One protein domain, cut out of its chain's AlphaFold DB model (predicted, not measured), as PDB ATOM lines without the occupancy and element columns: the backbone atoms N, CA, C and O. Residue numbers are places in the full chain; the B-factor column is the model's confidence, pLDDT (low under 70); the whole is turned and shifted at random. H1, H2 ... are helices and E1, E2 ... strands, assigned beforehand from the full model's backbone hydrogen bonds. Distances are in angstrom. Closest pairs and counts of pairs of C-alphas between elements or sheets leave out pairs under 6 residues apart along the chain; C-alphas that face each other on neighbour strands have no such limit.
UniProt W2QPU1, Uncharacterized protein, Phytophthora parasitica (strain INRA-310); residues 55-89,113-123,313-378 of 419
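This is residues 55 to 89, 113 to 123 and 313 to 378 of the 419 residues of an uncharacterized protein of Phytophthora parasitica (strain INRA-310) (UniProt W2QPU1). A small sheet of three short parallel strands makes one side of the domain, with the short helix H3 in the middle and the longest helix, H1, packed on H3 on the side away from the sheet. H2 lies crosswise near H1 and reaches the sheet beside E3, while H4 and H5 follow at the end of the printed part, H5 farthest out. The printed part has 112 residues, with five named helices and three named strands in the order H1, H2, E1, E2, H3, E3, H4, H5; the sheet's order is E1, E2, E3. The class is mixed, helices and strands, with 48 of the 112 residues in named elements. The whole is compact, with a radius of gyration of the C-alphas of 13.3 A and spans of 41 by 34 by 26 A.

In the sheet, E2, residues 323 to 325, is the inner strand. Its parallel neighbour E1, residues 118 to 121, stands at 24 degrees to it, with N 120 and O 324 within hydrogen-bond range at 2.8 A. On the other side E3, residues 354 to 356, is also parallel to E2 at 24 degrees, with N 325 and O 355 at 2.8 A. E2, H3, residues 340 to 345, and E3 form a strand-helix-strand unit, two parallel neighbour strands with a helix between, and its crossover is right-handed. H3 is on the sheet but only grazes it, with residues 341 to 345. H1, residues 60 to 70, touches H3 at a shallow tilt of 4 degrees, opposite ways; their closest C-alphas, those of Ala 69 and Tyr 342, are 5.9 A apart. H2, residues 76 to 83, is close to H1 but not clearly touching, about perpendicular at 76 degrees, with the closest C-alphas, Gly 65 and Phe 78, 5.5 A apart. H2 is only just on the sheet, with 5 pairs of C-alphas within 10 A, and only grazes it with residues 82 to 83. H4, residues 362 to 367, is only just apart from H2, their closest C-alphas 8.0 A from each other. H5, residues 372 to 378, is apart from H4. In all five helices every O i to N i+4 pair is within hydrogen-bond range.

H1 begins at C-alpha 60, (190.823, 201.291, 195.678), and is 15.1 A long; H2 is 10.2 A long. E1 begins at C-alpha 118, (191.337, 222.505, 187.269), and is 9.8 A long. E2, H3, E3 and H4 are shorter. H5 is 9.9 A long and ends at C-alpha 378, (190.949, 194.600, 174.922).

The C-alphas of Arg 89 and Glu 377, the two farthest apart, are 42.1 A from each other. Residues 90 to 112 are not printed, with 15.1 A between C-alphas 89 and 113, and residues 124 to 312 are not printed, with 9.8 A between C-alphas 123 and 313. The link from E2 to H3, residues 326 to 339, is long. The mean pLDDT of the printed part is 90.3; residue 89 and residues 113 to 116 are under 70.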
ATOM      1  N   ARG A  55     197.942 204.725 190.076       82.69
ATOM      2  CA  ARG A  55     197.214 206.005 190.217       82.69
ATOM      3  C   ARG A  55     196.201 205.972 191.364       82.69
ATOM      4  O   ARG A  55     196.043 206.978 192.044       82.69
ATOM      5  N   PHE A  56     195.528 204.841 191.572       88.38
ATOM      6  CA  PHE A  56     194.402 204.719 192.508       88.38
ATOM      7  C   PHE A  56     194.783 203.997 193.809       88.38
ATOM      8  O   PHE A  56     193.918 203.527 194.539       88.38
ATOM      9  N   ARG A  57     196.084 203.901 194.116       85.75
ATOM     10  CA  ARG A  57     196.612 203.171 195.287       85.75
ATOM     11  C   ARG A  57     196.116 203.693 196.650       85.75
ATOM     12  O   ARG A  57     196.241 202.980 197.632       85.75
ATOM     13  N   ASN A  58     195.590 204.920 196.701       87.62
ATOM     14  CA  ASN A  58     195.015 205.536 197.905       87.62
ATOM     15  C   ASN A  58     193.467 205.471 197.928       87.62
ATOM     16  O   ASN A  58     192.873 205.806 198.945       87.62
ATOM     17  N   ASP A  59     192.810 205.065 196.834       91.88
ATOM     18  CA  ASP A  59     191.347 204.929 196.739       91.88
ATOM     19  C   ASP A  59     190.989 203.742 195.824       91.88
ATOM     20  O   ASP A  59     190.707 203.872 194.627       91.88
ATOM     21  N   HIS A  60     191.037 202.541 196.405       91.56
ATOM     22  CA  HIS A  60     190.823 201.291 195.678       91.56
ATOM     23  C   HIS A  60     189.406 201.148 195.102       91.56
ATOM     24  O   HIS A  60     189.233 200.503 194.067       91.56
ATOM     25  N   GLU A  61     188.390 201.736 195.736       94.44
ATOM     26  CA  GLU A  61     187.012 201.692 195.236       94.44
ATOM     27  C   GLU A  61     186.826 202.643 194.043       94.44
ATOM     28  O   GLU A  61     186.257 202.223 193.031       94.44
ATOM     29  N   TRP A  62     187.394 203.855 194.084       94.62
ATOM     30  CA  TRP A  62     187.440 204.742 192.918       94.62
ATOM     31  C   TRP A  62     188.204 204.104 191.753       94.62
ATOM     32  O   TRP A  62     187.740 204.124 190.610       94.62
ATOM     33  N   GLY A  63     189.335 203.450 192.043       93.56
ATOM     34  CA  GLY A  63     190.103 202.687 191.059       93.56
ATOM     35  C   GLY A  63     189.324 201.513 190.455       93.56
ATOM     36  O   GLY A  63     189.353 201.314 189.238       93.56
ATOM     37  N   LYS A  64     188.574 200.767 191.275       94.12
ATOM     38  CA  LYS A  64     187.690 199.675 190.835       94.12
ATOM     39  C   LYS A  64     186.558 200.193 189.947       94.12
ATOM     40  O   LYS A  64     186.324 199.623 188.882       94.12
ATOM     41  N   GLY A  65     185.908 201.289 190.336       95.75
ATOM     42  CA  GLY A  65     184.896 201.966 189.524       95.75
ATOM     43  C   GLY A  65     185.452 202.432 188.178       95.75
ATOM     44  O   GLY A  65     184.905 202.091 187.130       95.75
ATOM     45  N   CYS A  66     186.618 203.087 188.180       94.75
ATOM     46  CA  CYS A  66     187.338 203.471 186.965       94.75
ATOM     47  C   CYS A  66     187.687 202.266 186.066       94.75
ATOM     48  O   CYS A  66     187.546 202.364 184.846       94.75
ATOM     49  N   ARG A  67     188.108 201.123 186.635       93.19
ATOM     50  CA  ARG A  67     188.409 199.887 185.878       93.19
ATOM     51  C   ARG A  67     187.177 199.359 185.139       93.19
ATOM     52  O   ARG A  67     187.299 198.961 183.984       93.19
ATOM     53  N   LEU A  68     186.007 199.373 185.776       94.88
ATOM     54  CA  LEU A  68     184.750 198.934 185.158       94.88
ATOM     55  C   LEU A  68     184.250 199.962 184.123       94.88
ATOM     56  O   LEU A  68     183.925 199.601 182.989       94.88
ATOM     57  N   ALA A  69     184.311 201.254 184.449       95.62
ATOM     58  CA  ALA A  69     183.951 202.349 183.548       95.62
ATOM     59  C   ALA A  69     184.797 202.386 182.258       95.62
ATOM     60  O   ALA A  69     184.263 202.708 181.195       95.62
ATOM     61  N   ARG A  70     186.078 201.973 182.300       93.56
ATOM     62  CA  ARG A  70     186.927 201.774 181.103       93.56
ATOM     63  C   ARG A  70     186.272 200.847 180.074       93.56
ATOM     64  O   ARG A  70     186.408 201.084 178.878       93.56
ATOM     65  N   LEU A  71     185.563 199.818 180.536       94.12
ATOM     66  CA  LEU A  71     184.863 198.824 179.712       94.12
ATOM     67  C   LEU A  71     183.415 199.244 179.379       94.12
ATOM     68  O   LEU A  71     182.663 198.479 178.776       94.12
ATOM     69  N   GLY A  72     183.002 200.451 179.784       94.50
ATOM     70  CA  GLY A  72     181.620 200.924 179.710       94.50
ATOM     71  C   GLY A  72     180.684 200.287 180.743       94.50
ATOM     72  O   GLY A  72     179.470 200.341 180.566       94.50
ATOM     73  N   GLN A  73     181.223 199.664 181.797       96.31
ATOM     74  CA  GLN A  73     180.452 199.079 182.895       96.31
ATOM     75  C   GLN A  73     180.349 200.087 184.047       96.31
ATOM     76  O   GLN A  73     181.167 200.108 184.964       96.31
ATOM     77  N   TRP A  74     179.341 200.951 183.987       97.31
ATOM     78  CA  TRP A  74     179.057 201.938 185.030       97.31
ATOM     79  C   TRP A  74     178.093 201.324 186.051       97.31
ATOM     80  O   TRP A  74     176.904 201.183 185.771       97.31
ATOM     81  N   THR A  75     178.601 200.896 187.211       97.19
ATOM     82  CA  THR A  75     177.751 200.333 188.275       97.19
ATOM     83  C   THR A  75     176.961 201.444 188.975       97.19
ATOM     84  O   THR A  75     177.502 202.543 189.116       97.19
ATOM     85  N   PRO A  76     175.739 201.179 189.485       97.56
ATOM     86  CA  PRO A  76     174.980 202.160 190.263       97.56
ATOM     87  C   PRO A  76     175.814 202.762 191.397       97.56
ATOM     88  O   PRO A  76     175.990 203.969 191.437       97.56
ATOM     89  N   SER A  77     176.504 201.925 192.179       97.00
ATOM     90  CA  SER A  77     177.409 202.370 193.248       97.00
ATOM     91  C   SER A  77     178.516 203.335 192.803       97.00
ATOM     92  O   SER A  77     178.909 204.203 193.576       97.00
ATOM     93  N   PHE A  78     179.032 203.217 191.573       97.56
ATOM     94  CA  PHE A  78     180.041 204.144 191.056       97.56
ATOM     95  C   PHE A  78     179.408 205.433 190.520       97.56
ATOM     96  O   PHE A  78     179.997 206.502 190.649       97.56
ATOM     97  N   ILE A  79     178.192 205.354 189.976       97.75
ATOM     98  CA  ILE A  79     177.385 206.521 189.601       97.75
ATOM     99  C   ILE A  79     177.011 207.324 190.858       97.75
ATOM    100  O   ILE A  79     177.204 208.536 190.880       97.75
ATOM    101  N   ASP A  80     176.573 206.656 191.926       96.88
ATOM    102  CA  ASP A  80     176.268 207.254 193.229       96.88
ATOM    103  C   ASP A  80     177.518 207.886 193.863       96.88
ATOM    104  O   ASP A  80     177.460 209.008 194.365       96.88
ATOM    105  N   LEU A  81     178.679 207.224 193.757       95.94
ATOM    106  CA  LEU A  81     179.965 207.761 194.212       95.94
ATOM    107  C   LEU A  81     180.418 208.999 193.417       95.94
ATOM    108  O   LEU A  81     180.979 209.923 193.996       95.94
ATOM    109  N   ILE A  82     180.168 209.060 192.105       96.44
ATOM    110  CA  ILE A  82     180.389 210.285 191.315       96.44
ATOM    111  C   ILE A  82     179.388 211.374 191.737       96.44
ATOM    112  O   ILE A  82     179.751 212.545 191.850       96.44
ATOM    113  N   ASN A  83     178.131 210.999 191.982       96.56
ATOM    114  CA  ASN A  83     177.057 211.932 192.302       96.56
ATOM    115  C   ASN A  83     177.162 212.528 193.715       96.56
ATOM    116  O   ASN A  83     176.759 213.673 193.904       96.56
ATOM    117  N   SER A  84     177.795 211.840 194.671       93.94
ATOM    118  CA  SER A  84     178.141 212.410 195.984       93.94
ATOM    119  C   SER A  84     179.161 213.559 195.908       93.94
ATOM    120  O   SER A  84     179.322 214.303 196.872       93.94
ATOM    121  N   ARG A  85     179.822 213.738 194.754       93.38
ATOM    122  CA  ARG A  85     180.742 214.849 194.452       93.38
ATOM    123  C   ARG A  85     180.112 215.945 193.579       93.38
ATOM    124  O   ARG A  85     180.820 216.807 193.052       93.38
ATOM    125  N   VAL A  86     178.791 215.936 193.385       94.12
ATOM    126  CA  VAL A  86     178.083 217.022 192.688       94.12
ATOM    127  C   VAL A  86     177.916 218.210 193.633       94.12
ATOM    128  O   VAL A  86     177.416 218.060 194.745       94.12
ATOM    129  N   LEU A  87     178.314 219.404 193.191       87.94
ATOM    130  CA  LEU A  87     178.178 220.623 193.986       87.94
ATOM    131  C   LEU A  87     176.707 221.038 194.119       87.94
ATOM    132  O   LEU A  87     176.101 221.558 193.178       87.94
ATOM    133  N   ASP A  88     176.158 220.842 195.318       75.50
ATOM    134  CA  ASP A  88     174.830 221.310 195.700       75.50
ATOM    135  C   ASP A  88     174.766 222.845 195.660       75.50
ATOM    136  O   ASP A  88     175.401 223.560 196.440       75.50
ATOM    137  N   ARG A  89     173.967 223.366 194.726       57.84
ATOM    138  CA  ARG A  89     173.779 224.808 194.532       57.84
ATOM    139  C   ARG A  89     172.989 225.476 195.659       57.84
ATOM    140  O   ARG A  89     173.042 226.698 195.756       57.84
ATOM    141  N   ILE A 113     188.281 222.449 197.846       51.31
ATOM    142  CA  ILE A 113     188.635 223.134 196.590       51.31
ATOM    143  C   ILE A 113     189.912 223.964 196.793       51.31
ATOM    144  O   ILE A 113     189.861 225.173 197.014       51.31
ATOM    145  N   GLY A 114     191.067 223.302 196.738       54.53
ATOM    146  CA  GLY A 114     192.371 223.947 196.828       54.53
ATOM    147  C   GLY A 114     192.665 224.852 195.627       54.53
ATOM    148  O   GLY A 114     192.100 224.701 194.541       54.53
ATOM    149  N   ALA A 115     193.640 225.751 195.783       58.09
ATOM    150  CA  ALA A 115     194.054 226.723 194.758       58.09
ATOM    151  C   ALA A 115     194.506 226.109 193.406       58.09
ATOM    152  O   ALA A 115     194.695 226.830 192.427       58.09
ATOM    153  N   ASN A 116     194.661 224.782 193.347       69.50
ATOM    154  CA  ASN A 116     195.130 224.006 192.199       69.50
ATOM    155  C   ASN A 116     194.018 223.224 191.458       69.50
ATOM    156  O   ASN A 116     194.333 222.437 190.563       69.50
ATOM    157  N   SER A 117     192.734 223.389 191.806       85.31
ATOM    158  CA  SER A 117     191.623 222.715 191.110       85.31
ATOM    159  C   SER A 117     191.479 223.170 189.649       85.31
ATOM    160  O   SER A 117     191.283 224.351 189.364       85.31
ATOM    161  N   VAL A 118     191.508 222.222 188.706       89.75
ATOM    162  CA  VAL A 118     191.337 222.505 187.269       89.75
ATOM    163  C   VAL A 118     189.879 222.310 186.852       89.75
ATOM    164  O   VAL A 118     189.331 221.212 186.950       89.75
ATOM    165  N   PHE A 119     189.253 223.353 186.313       93.62
ATOM    166  CA  PHE A 119     187.916 223.275 185.730       93.62
ATOM    167  C   PHE A 119     187.999 222.685 184.318       93.62
ATOM    168  O   PHE A 119     188.627 223.258 183.422       93.62
ATOM    169  N   VAL A 120     187.358 221.540 184.091       93.94
ATOM    170  CA  VAL A 120     187.406 220.820 182.813       93.94
ATOM    171  C   VAL A 120     186.038 220.831 182.142       93.94
ATOM    172  O   VAL A 120     185.012 220.508 182.738       93.94
ATOM    173  N   THR A 121     186.034 221.209 180.866       93.69
ATOM    174  CA  THR A 121     184.836 221.321 180.024       93.69
ATOM    175  C   THR A 121     185.136 220.816 178.608       93.69
ATOM    176  O   THR A 121     186.269 220.934 178.133       93.69
ATOM    177  N   PRO A 122     184.172 220.235 177.880       91.31
ATOM    178  CA  PRO A 122     184.389 219.826 176.494       91.31
ATOM    179  C   PRO A 122     184.506 221.019 175.524       91.31
ATOM    180  O   PRO A 122     185.013 220.848 174.417       91.31
ATOM    181  N   GLU A 123     184.100 222.233 175.917       88.56
ATOM    182  CA  GLU A 123     184.001 223.384 175.008       88.56
ATOM    183  C   GLU A 123     185.056 224.475 175.254       88.56
ATOM    184  O   GLU A 123     185.207 225.014 176.349       88.56
ATOM    185  N   TYR A 313     190.012 217.105 176.001       81.94
ATOM    186  CA  TYR A 313     191.124 216.680 175.143       81.94
ATOM    187  C   TYR A 313     192.510 217.082 175.680       81.94
ATOM    188  O   TYR A 313     193.439 216.287 175.583       81.94
ATOM    189  N   LYS A 314     192.673 218.291 176.249       82.38
ATOM    190  CA  LYS A 314     193.967 218.737 176.804       82.38
ATOM    191  C   LYS A 314     194.389 217.890 178.011       82.38
ATOM    192  O   LYS A 314     195.558 217.545 178.094       82.38
ATOM    193  N   VAL A 315     193.450 217.490 178.875       83.44
ATOM    194  CA  VAL A 315     193.750 216.662 180.065       83.44
ATOM    195  C   VAL A 315     194.009 215.179 179.757       83.44
ATOM    196  O   VAL A 315     194.256 214.384 180.664       83.44
ATOM    197  N   GLN A 316     193.957 214.755 178.488       81.12
ATOM    198  CA  GLN A 316     194.193 213.361 178.115       81.12
ATOM    199  C   GLN A 316     195.642 212.944 178.422       81.12
ATOM    200  O   GLN A 316     196.586 213.399 177.786       81.12
ATOM    201  N   GLY A 317     195.805 212.018 179.368       75.94
ATOM    202  CA  GLY A 317     197.110 211.519 179.821       75.94
ATOM    203  C   GLY A 317     197.613 212.194 181.099       75.94
ATOM    204  O   GLY A 317     198.277 211.533 181.895       75.94
ATOM    205  N   GLU A 318     197.205 213.439 181.360       79.38
ATOM    206  CA  GLU A 318     197.506 214.165 182.600       79.38
ATOM    207  C   GLU A 318     196.895 213.450 183.823       79.38
ATOM    208  O   GLU A 318     195.868 212.773 183.718       79.38
ATOM    209  N   THR A 319     197.529 213.585 184.990       82.62
ATOM    210  CA  THR A 319     196.941 213.215 186.290       82.62
ATOM    211  C   THR A 319     196.801 214.503 187.091       82.62
ATOM    212  O   THR A 319     197.785 215.219 187.256       82.62
ATOM    213  N   LEU A 320     195.582 214.825 187.516       84.19
ATOM    214  CA  LEU A 320     195.239 216.095 188.155       84.19
ATOM    215  C   LEU A 320     195.110 215.903 189.666       84.19
ATOM    216  O   LEU A 320     194.550 214.904 190.116       84.19
ATOM    217  N   HIS A 321     195.605 216.874 190.434       82.81
ATOM    218  CA  HIS A 321     195.488 216.881 191.894       82.81
ATOM    219  C   HIS A 321     194.041 217.133 192.351       82.81
ATOM    220  O   HIS A 321     193.567 216.468 193.262       82.81
ATOM    221  N   SER A 322     193.320 218.036 191.678       88.56
ATOM    222  CA  SER A 322     191.884 218.268 191.866       88.56
ATOM    223  C   SER A 322     191.250 218.727 190.545       88.56
ATOM    224  O   SER A 322     191.898 219.414 189.747       88.56
ATOM    225  N   MET A 323     190.004 218.329 190.279       92.44
ATOM    226  CA  MET A 323     189.303 218.595 189.021       92.44
ATOM    227  C   MET A 323     187.808 218.870 189.233       92.44
ATOM    228  O   MET A 323     187.097 218.057 189.820       92.44
ATOM    229  N   VAL A 324     187.309 219.965 188.651       94.56
ATOM    230  CA  VAL A 324     185.874 220.295 188.602       94.56
ATOM    231  C   VAL A 324     185.333 220.020 187.197       94.56
ATOM    232  O   VAL A 324     185.717 220.684 186.234       94.56
ATOM    233  N   VAL A 325     184.420 219.059 187.058       95.25
ATOM    234  CA  VAL A 325     183.728 218.771 185.794       95.25
ATOM    235  C   VAL A 325     182.598 219.778 185.591       95.25
ATOM    236  O   VAL A 325     181.570 219.721 186.266       95.25
ATOM    237  N   MET A 326     182.774 220.685 184.631       94.38
ATOM    238  CA  MET A 326     181.742 221.650 184.234       94.38
ATOM    239  C   MET A 326     180.553 220.937 183.579       94.38
ATOM    240  O   MET A 326     179.416 221.037 184.037       94.38
ATOM    241  N   ASP A 327     180.833 220.178 182.518       93.69
ATOM    242  CA  ASP A 327     179.847 219.488 181.693       93.69
ATOM    243  C   ASP A 327     180.412 218.125 181.269       93.69
ATOM    244  O   ASP A 327     181.541 218.039 180.782       93.69
ATOM    245  N   TRP A 328     179.617 217.060 181.374       94.69
ATOM    246  CA  TRP A 328     180.016 215.729 180.895       94.69
ATOM    247  C   TRP A 328     179.998 215.601 179.362       94.69
ATOM    248  O   TRP A 328     180.653 214.717 178.804       94.69
ATOM    249  N   LYS A 329     179.233 216.461 178.671       93.88
ATOM    250  CA  LYS A 329     179.051 216.478 177.210       93.88
ATOM    251  C   LYS A 329     178.932 217.910 176.688       93.88
ATOM    252  O   LYS A 329     178.323 218.758 177.329       93.88
ATOM    253  N   SER A 330     179.494 218.165 175.507       91.56
ATOM    254  CA  SER A 330     179.267 219.400 174.751       91.56
ATOM    255  C   SER A 330     177.850 219.419 174.183       91.56
ATOM    256  O   SER A 330     177.309 218.377 173.806       91.56
ATOM    257  N   LYS A 331     177.295 220.623 174.028       89.06
ATOM    258  CA  LYS A 331     176.045 220.883 173.300       89.06
ATOM    259  C   LYS A 331     176.184 220.581 171.801       89.06
ATOM    260  O   LYS A 331     175.190 220.329 171.127       89.06
ATOM    261  N   GLN A 332     177.412 220.557 171.279       87.62
ATOM    262  CA  GLN A 332     177.727 220.117 169.922       87.62
ATOM    263  C   GLN A 332     177.901 218.592 169.910       87.62
ATOM    264  O   GLN A 332     178.937 218.063 170.308       87.62
ATOM    265  N   SER A 333     176.885 217.863 169.444       84.69
ATOM    266  CA  SER A 333     176.886 216.390 169.411       84.69
ATOM    267  C   SER A 333     178.139 215.806 168.743       84.69
ATOM    268  O   SER A 333     178.753 214.902 169.305       84.69
ATOM    269  N   ALA A 334     178.564 216.384 167.617       84.69
ATOM    270  CA  ALA A 334     179.665 215.909 166.777       84.69
ATOM    271  C   ALA A 334     181.068 215.917 167.423       84.69
ATOM    272  O   ALA A 334     181.952 215.231 166.916       84.69
ATOM    273  N   VAL A 335     181.302 216.661 168.516       84.12
ATOM    274  CA  VAL A 335     182.609 216.646 169.214       84.12
ATOM    275  C   VAL A 335     182.657 215.676 170.397       84.12
ATOM    276  O   VAL A 335     183.732 215.437 170.944       84.12
ATOM    277  N   ASN A 336     181.515 215.111 170.799       90.50
ATOM    278  CA  ASN A 336     181.443 214.199 171.935       90.50
ATOM    279  C   ASN A 336     181.921 212.790 171.562       90.50
ATOM    280  O   ASN A 336     181.478 212.217 170.568       90.50
ATOM    281  N   LYS A 337     182.751 212.187 172.418       90.56
ATOM    282  CA  LYS A 337     183.207 210.795 172.297       90.56
ATOM    283  C   LYS A 337     182.739 209.978 173.512       90.56
ATOM    284  O   LYS A 337     182.997 210.423 174.629       90.56
ATOM    285  N   PRO A 338     182.112 208.797 173.345       92.06
ATOM    286  CA  PRO A 338     181.635 207.956 174.454       92.06
ATOM    287  C   PRO A 338     182.654 207.681 175.571       92.06
ATOM    288  O   PRO A 338     182.288 207.527 176.728       92.06
ATOM    289  N   GLN A 339     183.947 207.654 175.243       90.69
ATOM    290  CA  GLN A 339     185.039 207.404 176.188       90.69
ATOM    291  C   GLN A 339     185.390 208.619 177.073       90.69
ATOM    292  O   GLN A 339     186.198 208.490 177.993       90.69
ATOM    293  N   GLN A 340     184.844 209.811 176.798       91.81
ATOM    294  CA  GLN A 340     185.282 211.067 177.423       91.81
ATOM    295  C   GLN A 340     184.916 211.174 178.914       91.81
ATOM    296  O   GLN A 340     185.609 211.835 179.680       91.81
ATOM    297  N   THR A 341     183.857 210.489 179.336       94.25
ATOM    298  CA  THR A 341     183.418 210.373 180.733       94.25
ATOM    299  C   THR A 341     184.371 209.508 181.551       94.25
ATOM    300  O   THR A 341     184.816 209.935 182.613       94.25
ATOM    301  N   TYR A 342     184.773 208.344 181.024       94.38
ATOM    302  CA  TYR A 342     185.850 207.537 181.609       94.38
ATOM    303  C   TYR A 342     187.178 208.316 181.644       94.38
ATOM    304  O   TYR A 342     187.899 208.281 182.643       94.38
ATOM    305  N   LEU A 343     187.493 209.062 180.577       92.69
ATOM    306  CA  LEU A 343     188.675 209.927 180.531       92.69
ATOM    307  C   LEU A 343     188.657 210.920 181.700       92.69
ATOM    308  O   LEU A 343     189.652 210.981 182.416       92.69
ATOM    309  N   LEU A 344     187.538 211.611 181.943       93.56
ATOM    310  CA  LEU A 344     187.369 212.542 183.065       93.56
ATOM    311  C   LEU A 344     187.603 211.880 184.433       93.56
ATOM    312  O   LEU A 344     188.536 212.275 185.130       93.56
ATOM    313  N   VAL A 345     186.825 210.858 184.812       93.94
ATOM    314  CA  VAL A 345     186.940 210.249 186.160       93.94
ATOM    315  C   VAL A 345     188.330 209.649 186.424       93.94
ATOM    316  O   VAL A 345     188.837 209.710 187.539       93.94
ATOM    317  N   SER A 346     189.010 209.169 185.377       92.56
ATOM    318  CA  SER A 346     190.369 208.617 185.470       92.56
ATOM    319  C   SER A 346     191.504 209.658 185.491       92.56
ATOM    320  O   SER A 346     192.672 209.253 185.447       92.56
ATOM    321  N   ARG A 347     191.209 210.973 185.519       91.12
ATOM    322  CA  ARG A 347     192.227 212.039 185.673       91.12
ATOM    323  C   ARG A 347     192.694 212.218 187.113       91.12
ATOM    324  O   ARG A 347     193.857 212.551 187.313       91.12
ATOM    325  N   VAL A 348     191.808 212.018 188.081       90.38
ATOM    326  CA  VAL A 348     192.089 212.203 189.513       90.38
ATOM    327  C   VAL A 348     192.485 210.883 190.179       90.38
ATOM    328  O   VAL A 348     192.253 209.808 189.625       90.38
ATOM    329  N   THR A 349     193.128 210.955 191.344       89.31
ATOM    330  CA  THR A 349     193.657 209.794 192.092       89.31
ATOM    331  C   THR A 349     192.684 209.226 193.132       89.31
ATOM    332  O   THR A 349     192.787 208.046 193.463       89.31
ATOM    333  N   SER A 350     191.746 210.044 193.615       90.69
ATOM    334  CA  SER A 350     190.707 209.730 194.610       90.69
ATOM    335  C   SER A 350     189.362 210.319 194.163       90.69
ATOM    336  O   SER A 350     189.343 211.281 193.385       90.69
ATOM    337  N   ARG A 351     188.253 209.783 194.693       90.75
ATOM    338  CA  ARG A 351     186.913 210.395 194.632       90.75
ATOM    339  C   ARG A 351     186.913 211.869 195.053       90.75
ATOM    340  O   ARG A 351     186.211 212.674 194.452       90.75
ATOM    341  N   ASP A 352     187.705 212.238 196.060       90.06
ATOM    342  CA  ASP A 352     187.583 213.542 196.718       90.06
ATOM    343  C   ASP A 352     188.187 214.672 195.885       90.06
ATOM    344  O   ASP A 352     187.661 215.782 195.829       90.06
ATOM    345  N   ALA A 353     189.223 214.333 195.122       90.19
ATOM    346  CA  ALA A 353     189.801 215.190 194.100       90.19
ATOM    347  C   ALA A 353     188.838 215.472 192.924       90.19
ATOM    348  O   ALA A 353     189.137 216.346 192.108       90.19
ATOM    349  N   LEU A 354     187.703 214.766 192.809       93.50
ATOM    350  CA  LEU A 354     186.641 215.092 191.858       93.50
ATOM    351  C   LEU A 354     185.575 215.994 192.493       93.50
ATOM    352  O   LEU A 354     185.104 215.748 193.604       93.50
ATOM    353  N   LEU A 355     185.107 216.957 191.699       94.06
ATOM    354  CA  LEU A 355     183.797 217.591 191.833       94.06
ATOM    355  C   LEU A 355     183.099 217.677 190.469       94.06
ATOM    356  O   LEU A 355     183.756 217.692 189.425       94.06
ATOM    357  N   ALA A 356     181.772 217.789 190.459       94.56
ATOM    358  CA  ALA A 356     180.978 217.998 189.247       94.56
ATOM    359  C   ALA A 356     179.908 219.087 189.436       94.56
ATOM    360  O   ALA A 356     179.316 219.210 190.503       94.56
ATOM    361  N   LEU A 357     179.614 219.865 188.388       94.19
ATOM    362  CA  LEU A 357     178.519 220.854 188.407       94.19
ATOM    363  C   LEU A 357     177.158 220.275 187.991       94.19
ATOM    364  O   LEU A 357     176.143 220.968 188.083       94.19
ATOM    365  N   ASN A 358     177.148 219.043 187.481       94.19
ATOM    366  CA  ASN A 358     175.983 218.349 186.943       94.19
ATOM    367  C   ASN A 358     176.077 216.852 187.296       94.19
ATOM    368  O   ASN A 358     177.178 216.298 187.208       94.19
ATOM    369  N   PRO A 359     174.967 216.174 187.636       95.50
ATOM    370  CA  PRO A 359     174.985 214.751 187.962       95.50
ATOM    371  C   PRO A 359     175.349 213.873 186.763       95.50
ATOM    372  O   PRO A 359     175.061 214.188 185.605       95.50
ATOM    373  N   PHE A 360     175.965 212.736 187.065       97.06
ATOM    374  CA  PHE A 360     176.183 211.638 186.141       97.06
ATOM    375  C   PHE A 360     174.906 210.789 186.079       97.06
ATOM    376  O   PHE A 360     174.533 210.144 187.058       97.06
ATOM    377  N   THR A 361     174.189 210.831 184.954       96.81
ATOM    378  CA  THR A 361     172.882 210.164 184.805       96.81
ATOM    379  C   THR A 361     173.000 208.765 184.199       96.81
ATOM    380  O   THR A 361     173.987 208.437 183.539       96.81
ATOM    381  N   ASN A 362     171.954 207.945 184.341       95.94
ATOM    382  CA  ASN A 362     171.892 206.623 183.705       95.94
ATOM    383  C   ASN A 362     171.929 206.704 182.163       95.94
ATOM    384  O   ASN A 362     172.566 205.869 181.525       95.94
ATOM    385  N   ASP A 363     171.349 207.745 181.556       95.81
ATOM    386  CA  ASP A 363     171.448 207.981 180.105       95.81
ATOM    387  C   ASP A 363     172.887 208.303 179.678       95.81
ATOM    388  O   ASP A 363     173.368 207.851 178.635       95.81
ATOM    389  N   LEU A 364     173.601 209.077 180.503       96.38
ATOM    390  CA  LEU A 364     175.014 209.365 180.300       96.38
ATOM    391  C   LEU A 364     175.851 208.091 180.462       96.38
ATOM    392  O   LEU A 364     176.730 207.859 179.636       96.38
ATOM    393  N   ALA A 365     175.555 207.255 181.460       96.56
ATOM    394  CA  ALA A 365     176.193 205.960 181.683       96.56
ATOM    395  C   ALA A 365     176.016 205.017 180.478       96.56
ATOM    396  O   ALA A 365     177.000 204.498 179.951       96.56
ATOM    397  N   ALA A 366     174.783 204.867 179.983       95.12
ATOM    398  CA  ALA A 366     174.457 204.045 178.816       95.12
ATOM    399  C   ALA A 366     175.128 204.551 177.525       95.12
ATOM    400  O   ALA A 366     175.584 203.755 176.702       95.12
ATOM    401  N   TRP A 367     175.246 205.873 177.363       95.50
ATOM    402  CA  TRP A 367     175.999 206.493 176.267       95.50
ATOM    403  C   TRP A 367     177.526 206.336 176.411       95.50
ATOM    404  O   TRP A 367     178.243 206.355 175.412       95.50
ATOM    405  N   SER A 368     178.042 206.168 177.631       95.50
ATOM    406  CA  SER A 368     179.475 206.180 177.969       95.50
ATOM    407  C   SER A 368     180.179 204.834 177.745       95.50
ATOM    408  O   SER A 368     180.893 204.335 178.619       95.50
ATOM    409  N   LYS A 369     179.970 204.215 176.577       94.06
ATOM    410  CA  LYS A 369     180.489 202.878 176.250       94.06
ATOM    411  C   LYS A 369     181.529 202.915 175.118       94.06
ATOM    412  O   LYS A 369     181.267 203.532 174.084       94.06
ATOM    413  N   PRO A 370     182.693 202.243 175.247       92.88
ATOM    414  CA  PRO A 370     183.628 202.085 174.134       92.88
ATOM    415  C   PRO A 370     182.990 201.339 172.944       92.88
ATOM    416  O   PRO A 370     182.136 200.472 173.148       92.88
ATOM    417  N   PRO A 371     183.401 201.629 171.695       91.62
ATOM    418  CA  PRO A 371     182.887 200.934 170.519       91.62
ATOM    419  C   PRO A 371     183.317 199.460 170.529       91.62
ATOM    420  O   PRO A 371     184.427 199.141 170.951       91.62
ATOM    421  N   ALA A 372     182.464 198.567 170.017       92.94
ATOM    422  CA  ALA A 372     182.682 197.117 170.092       92.94
ATOM    423  C   ALA A 372     184.071 196.637 169.606       92.94
ATOM    424  O   ALA A 372     184.672 195.839 170.321       92.94
ATOM    425  N   PRO A 373     184.667 197.153 168.505       94.06
ATOM    426  CA  PRO A 373     186.025 196.769 168.109       94.06
ATOM    427  C   PRO A 373     187.097 197.014 169.184       94.06
ATOM    428  O   PRO A 373     188.022 196.222 169.299       94.06
ATOM    429  N   ALA A 374     186.961 198.064 170.005       91.00
ATOM    430  CA  ALA A 374     187.900 198.344 171.094       91.00
ATOM    431  C   ALA A 374     187.718 197.391 172.289       91.00
ATOM    432  O   ALA A 374     188.700 197.029 172.929       91.00
ATOM    433  N   LEU A 375     186.484 196.957 172.569       92.75
ATOM    434  CA  LEU A 375     186.204 195.955 173.607       92.75
ATOM    435  C   LEU A 375     186.706 194.565 173.186       92.75
ATOM    436  O   LEU A 375     187.333 193.869 173.980       92.75
ATOM    437  N   ASN A 376     186.494 194.197 171.919       93.88
ATOM    438  CA  ASN A 376     186.994 192.949 171.342       93.88
ATOM    439  C   ASN A 376     188.536 192.911 171.327       93.88
ATOM    440  O   ASN A 376     189.133 191.861 171.560       93.88
ATOM    441  N   GLU A 377     189.188 194.051 171.070       92.94
ATOM    442  CA  GLU A 377     190.650 194.168 171.088       92.94
ATOM    443  C   GLU A 377     191.225 194.099 172.512       92.94
ATOM    444  O   GLU A 377     192.203 193.390 172.732       92.94
ATOM    445  N   GLU A 378     190.595 194.749 173.499       91.44
ATOM    446  CA  GLU A 378     190.949 194.600 174.922       91.44
ATOM    447  C   GLU A 378     190.881 193.119 175.344       91.44
ATOM    448  O   GLU A 378     191.823 192.604 175.951       91.44
TER     449      GLU A 378